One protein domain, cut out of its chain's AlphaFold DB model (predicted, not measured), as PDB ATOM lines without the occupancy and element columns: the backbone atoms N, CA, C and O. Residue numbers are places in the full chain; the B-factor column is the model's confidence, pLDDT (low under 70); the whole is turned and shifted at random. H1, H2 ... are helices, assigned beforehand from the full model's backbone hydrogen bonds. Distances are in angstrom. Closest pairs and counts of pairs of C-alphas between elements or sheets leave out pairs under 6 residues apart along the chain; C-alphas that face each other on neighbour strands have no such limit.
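AT A GLANCE: This is residues 205 to 247 of the 364 residues of an uncharacterized protein of Caenorhabditis remanei (UniProt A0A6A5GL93). Two equally long helices, H1 and H2, run side by side in opposite ways with a gap between them, and a short link joins them at one end. At the other end, where H1 begins and H2 ends, residues 232 to 247 loop out and fold back with no named element. The 43 printed residues hold H1 then H2 and no named strand; the class is all helix, though under half of the residues, 20, are in named elements. The whole is compact, with a radius of gyration of the C-alphas of 9.9 A and spans of 27 by 21 by 15 A.

IN THESE COORDINATES: H1, residues 206 to 215, is 14.5 A long and begins at C-alpha 206 (15.708, -38.407, 17.725). H2, residues 222 to 231, is 14.6 A long and ends at C-alpha 231 (23.482, -49.146, 17.746).

HOW THE PARTS SIT: H1 and H2 are close but not clearly touching; their closest C-alphas, of Ile 215 and Ile 224, are 7.5 A apart. They run opposite ways at a shallow tilt of 26 degrees. In H1 every O i to N i+4 pair is within hydrogen-bond range; in H2, 4 of 6.

THE WHOLE: The C-alphas farthest apart, of Gly 220 and Gly 243, are 27.4 A apart. The printed part has no cut, and no printed residue is under 70 in pLDDT.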
ATOM      1  N   HIS A 205      16.744 -41.857  21.074       91.62
ATOM      2  CA  HIS A 205      16.141 -40.538  20.887       91.62
ATOM      3  C   HIS A 205      16.480 -39.943  19.517       91.62
ATOM      4  O   HIS A 205      17.470 -40.293  18.873       91.62
ATOM      5  N   LYS A 206      15.653 -38.989  19.076       90.94
ATOM      6  CA  LYS A 206      15.708 -38.407  17.725       90.94
ATOM      7  C   LYS A 206      17.079 -37.825  17.355       90.94
ATOM      8  O   LYS A 206      17.530 -38.022  16.235       90.94
ATOM      9  N   ALA A 207      17.743 -37.128  18.279       89.19
ATOM     10  CA  ALA A 207      19.058 -36.541  18.008       89.19
ATOM     11  C   ALA A 207      20.138 -37.596  17.693       89.19
ATOM     12  O   ALA A 207      20.946 -37.377  16.796       89.19
ATOM     13  N   MET A 208      20.104 -38.757  18.352       89.56
ATOM     14  CA  MET A 208      21.057 -39.838  18.093       89.56
ATOM     15  C   MET A 208      20.800 -40.499  16.735       89.56
ATOM     16  O   MET A 208      21.742 -40.715  15.982       89.56
ATOM     17  N   VAL A 209      19.527 -40.724  16.372       89.38
ATOM     18  CA  VAL A 209      19.148 -41.199  15.025       89.38
ATOM     19  C   VAL A 209      19.658 -40.235  13.955       89.38
ATOM     20  O   VAL A 209      20.356 -40.653  13.039       89.38
ATOM     21  N   ASN A 210      19.410 -38.931  14.119       89.06
ATOM     22  CA  ASN A 210      19.896 -37.915  13.183       89.06
ATOM     23  C   ASN A 210      21.432 -37.918  13.058       89.06
ATOM     24  O   ASN A 210      21.968 -37.714  11.969       89.06
ATOM     25  N   TYR A 211      22.150 -38.115  14.169       87.69
ATOM     26  CA  TYR A 211      23.608 -38.226  14.151       87.69
ATOM     27  C   TYR A 211      24.064 -39.479  13.395       87.69
ATOM     28  O   TYR A 211      24.916 -39.391  12.511       87.69
ATOM     29  N   PHE A 212      23.459 -40.631  13.682       85.50
ATOM     30  CA  PHE A 212      23.763 -41.890  13.010       85.50
ATOM     31  C   PHE A 212      23.474 -41.854  11.507       85.50
ATOM     32  O   PHE A 212      24.287 -42.339  10.715       85.50
ATOM     33  N   ASP A 213      22.401 -41.179  11.097       85.81
ATOM     34  CA  ASP A 213      22.114 -40.905   9.691       85.81
ATOM     35  C   ASP A 213      23.206 -40.034   9.056       85.81
ATOM     36  O   ASP A 213      23.691 -40.352   7.967       85.81
ATOM     37  N   ARG A 214      23.672 -38.981   9.744       85.56
ATOM     38  CA  ARG A 214      24.763 -38.117   9.254       85.56
ATOM     39  C   ARG A 214      26.073 -38.872   9.057       85.56
ATOM     40  O   ARG A 214      26.738 -38.640   8.048       85.56
ATOM     41  N   ILE A 215      26.459 -39.737   9.996       82.94
ATOM     42  CA  ILE A 215      27.724 -40.484   9.899       82.94
ATOM     43  C   ILE A 215      27.623 -41.704   8.980       82.94
ATOM     44  O   ILE A 215      28.646 -42.231   8.551       82.94
ATOM     45  N   SER A 216      26.409 -42.130   8.610       81.44
ATOM     46  CA  SER A 216      26.187 -43.272   7.714       81.44
ATOM     47  C   SER A 216      26.815 -43.105   6.324       81.44
ATOM     48  O   SER A 216      26.988 -44.097   5.618       81.44
ATOM     49  N   LYS A 217      27.180 -41.876   5.935       84.75
ATOM     50  CA  LYS A 217      27.913 -41.576   4.696       84.75
ATOM     51  C   LYS A 217      29.392 -41.987   4.743       84.75
ATOM     52  O   LYS A 217      29.986 -42.182   3.690       84.75
ATOM     53  N   TYR A 218      29.973 -42.168   5.931       83.19
ATOM     54  CA  TYR A 218      31.378 -42.546   6.131       83.19
ATOM     55  C   TYR A 218      31.561 -44.074   6.239       83.19
ATOM     56  O   TYR A 218      32.235 -44.575   7.138       83.19
ATOM     57  N   LYS A 219      30.914 -44.839   5.349       77.81
ATOM     58  CA  LYS A 219      30.977 -46.314   5.362       77.81
ATOM     59  C   LYS A 219      32.394 -46.817   5.089       77.81
ATOM     60  O   LYS A 219      33.132 -46.209   4.320       77.81
ATOM     61  N   GLY A 220      32.733 -47.969   5.666       80.38
ATOM     62  CA  GLY A 220      34.027 -48.632   5.462       80.38
ATOM     63  C   GLY A 220      35.131 -48.190   6.426       80.38
ATOM     64  O   GLY A 220      36.227 -48.734   6.365       80.38
ATOM     65  N   ARG A 221      34.841 -47.250   7.332       83.38
ATOM     66  CA  ARG A 221      35.747 -46.850   8.412       83.38
ATOM     67  C   ARG A 221      35.583 -47.767   9.633       83.38
ATOM     68  O   ARG A 221      34.447 -47.897  10.101       83.38
ATOM     69  N   PRO A 222      36.656 -48.394  10.155       81.62
ATOM     70  CA  PRO A 222      36.571 -49.317  11.290       81.62
ATOM     71  C   PRO A 222      35.899 -48.722  12.530       81.62
ATOM     72  O   PRO A 222      35.057 -49.373  13.141       81.62
ATOM     73  N   GLU A 223      36.202 -47.471  12.869       79.44
ATOM     74  CA  GLU A 223      35.647 -46.757  14.021       79.44
ATOM     75  C   GLU A 223      34.145 -46.481  13.871       79.44
ATOM     76  O   GLU A 223      33.373 -46.621  14.824       79.44
ATOM     77  N   ILE A 224      33.704 -46.170  12.649       82.31
ATOM     78  CA  ILE A 224      32.285 -45.979  12.340       82.31
ATOM     79  C   ILE A 224      31.564 -47.322  12.378       82.31
ATOM     80  O   ILE A 224      30.454 -47.393  12.897       82.31
ATOM     81  N   GLU A 225      32.174 -48.397  11.878       84.19
ATOM     82  CA  GLU A 225      31.575 -49.733  11.922       84.19
ATOM     83  C   GLU A 225      31.491 -50.279  13.355       84.19
ATOM     84  O   GLU A 225      30.463 -50.837  13.745       84.19
ATOM     85  N   ALA A 226      32.514 -50.037  14.178       83.62
ATOM     86  CA  ALA A 226      32.495 -50.360  15.600       83.62
ATOM     87  C   ALA A 226      31.334 -49.643  16.302       83.62
ATOM     88  O   ALA A 226      30.535 -50.292  16.981       83.62
ATOM     89  N   LEU A 227      31.168 -48.337  16.065       82.38
ATOM     90  CA  LEU A 227      30.047 -47.570  16.602       82.38
ATOM     91  C   LEU A 227      28.701 -48.089  16.078       82.38
ATOM     92  O   LEU A 227      27.781 -48.320  16.863       82.38
ATOM     93  N   ARG A 228      28.583 -48.340  14.769       83.50
ATOM     94  CA  ARG A 228      27.375 -48.909  14.152       83.50
ATOM     95  C   ARG A 228      26.972 -50.214  14.818       83.50
ATOM     96  O   ARG A 228      25.806 -50.365  15.157       83.50
ATOM     97  N   SER A 229      27.916 -51.120  15.060       84.75
ATOM     98  CA  SER A 229      27.640 -52.435  15.651       84.75
ATOM     99  C   SER A 229      26.988 -52.375  17.042       84.75
ATOM    100  O   SER A 229      26.312 -53.323  17.446       84.75
ATOM    101  N   LEU A 230      27.157 -51.262  17.767       86.44
ATOM    102  CA  LEU A 230      26.559 -51.037  19.085       86.44
ATOM    103  C   LEU A 230      25.115 -50.522  19.003       86.44
ATOM    104  O   LEU A 230      24.339 -50.727  19.934       86.44
ATOM    105  N   TYR A 231      24.753 -49.861  17.900       88.19
ATOM    106  CA  TYR A 231      23.482 -49.146  17.746       88.19
ATOM    107  C   TYR A 231      22.654 -49.614  16.540       88.19
ATOM    108  O   TYR A 231      21.678 -48.955  16.168       88.19
ATOM    109  N   THR A 232      23.000 -50.756  15.946       88.31
ATOM    110  CA  THR A 232      22.198 -51.435  14.926       88.31
ATOM    111  C   THR A 232      21.529 -52.689  15.474       88.31
ATOM    112  O   THR A 232      22.063 -53.416  16.315       88.31
ATOM    113  N   SER A 233      20.327 -52.968  14.976       84.50
ATOM    114  CA  SER A 233      19.632 -54.214  15.262       84.50
ATOM    115  C   SER A 233      20.360 -55.372  14.592       84.50
ATOM    116  O   SER A 233      20.548 -55.390  13.376       84.50
ATOM    117  N   LYS A 234      20.692 -56.404  15.371       82.75
ATOM    118  CA  LYS A 234      21.303 -57.638  14.850       82.75
ATOM    119  C   LYS A 234      20.408 -58.395  13.863       82.75
ATOM    120  O   LYS A 234      20.906 -59.247  13.139       82.75
ATOM    121  N   PHE A 235      19.105 -58.108  13.852       84.19
ATOM    122  CA  PHE A 235      18.144 -58.757  12.962       84.19
ATOM    123  C   PHE A 235      18.013 -58.039  11.619       84.19
ATOM    124  O   PHE A 235      17.887 -58.701  10.594       84.19
ATOM    125  N   THR A 236      18.025 -56.703  11.617       84.75
ATOM    126  CA  THR A 236      17.802 -55.904  10.398       84.75
ATOM    127  C   THR A 236      19.088 -55.320   9.818       84.75
ATOM    128  O   THR A 236      19.109 -54.959   8.648       84.75
ATOM    129  N   GLY A 237      20.157 -55.201  10.612       83.25
ATOM    130  CA  GLY A 237      21.385 -54.484  10.244       83.25
ATOM    131  C   GLY A 237      21.218 -52.959  10.175       83.25
ATOM    132  O   GLY A 237      22.168 -52.241   9.848       83.25
ATOM    133  N   GLU A 238      20.024 -52.451  10.485       83.44
ATOM    134  CA  GLU A 238      19.696 -51.027  10.486       83.44
ATOM    135  C   GLU A 238      19.863 -50.427  11.880       83.44
ATOM    136  O   GLU A 238      19.797 -51.139  12.884       83.44
ATOM    137  N   PHE A 239      20.069 -49.110  11.948       86.88
ATOM    138  CA  PHE A 239      20.072 -48.402  13.224       86.88
ATOM    139  C   PHE A 239      18.724 -48.550  13.925       86.88
ATOM    140  O   PHE A 239      17.673 -48.563  13.280       86.88
ATOM    141  N   TYR A 240      18.764 -48.622  15.252       91.00
ATOM    142  CA  TYR A 240      17.548 -48.577  16.051       91.00
ATOM    143  C   TYR A 240      16.782 -47.268  15.813       91.00
ATOM    144  O   TYR A 240      17.360 -46.183  15.703       91.00
ATOM    145  N   LYS A 241      15.458 -47.377  15.741       91.75
ATOM    146  CA  LYS A 241      14.516 -46.275  15.536       91.75
ATOM    147  C   LYS A 241      14.194 -45.590  16.856       91.75
ATOM    148  O   LYS A 241      14.355 -46.161  17.929       91.75
ATOM    149  N   VAL A 242      13.677 -44.364  16.777       94.38
ATOM    150  CA  VAL A 242      13.240 -43.607  17.961       94.38
ATOM    151  C   VAL A 242      12.275 -44.442  18.810       94.38
ATOM    152  O   VAL A 242      11.282 -44.956  18.300       94.38
ATOM    153  N   GLY A 243      12.565 -44.545  20.107       93.88
ATOM    154  CA  GLY A 243      11.794 -45.317  21.081       93.88
ATOM    155  C   GLY A 243      12.234 -46.776  21.245       93.88
ATOM    156  O   GLY A 243      11.937 -47.361  22.284       93.88
ATOM    157  N   GLU A 244      12.966 -47.359  20.290       93.81
ATOM    158  CA  GLU A 244      13.527 -48.704  20.456       93.81
ATOM    159  C   GLU A 244      14.618 -48.706  21.533       93.81
ATOM    160  O   GLU A 244      15.372 -47.741  21.678       93.81
ATOM    161  N   ILE A 245      14.697 -49.788  22.309       93.25
ATOM    162  CA  ILE A 245      15.663 -49.899  23.403       93.25
ATOM    163  C   ILE A 245      17.035 -50.270  22.846       93.25
ATOM    164  O   ILE A 245      17.197 -51.329  22.239       93.25
ATOM    165  N   VAL A 246      18.023 -49.417  23.114       92.38
ATOM    166  CA  VAL A 246      19.430 -49.654  22.778       92.38
ATOM    167  C   VAL A 246      20.258 -49.940  24.011       92.38
ATOM    168  O   VAL A 246      19.947 -49.484  25.110       92.38
ATOM    169  N   SER A 247      21.336 -50.691  23.816       92.69
ATOM    170  CA  SER A 247      22.202 -51.143  24.898       92.69
ATOM    171  C   SER A 247      23.659 -51.144  24.457       92.69
ATOM    172  O   SER A 247      23.989 -51.718  23.423       92.69
TER     173      SER A 247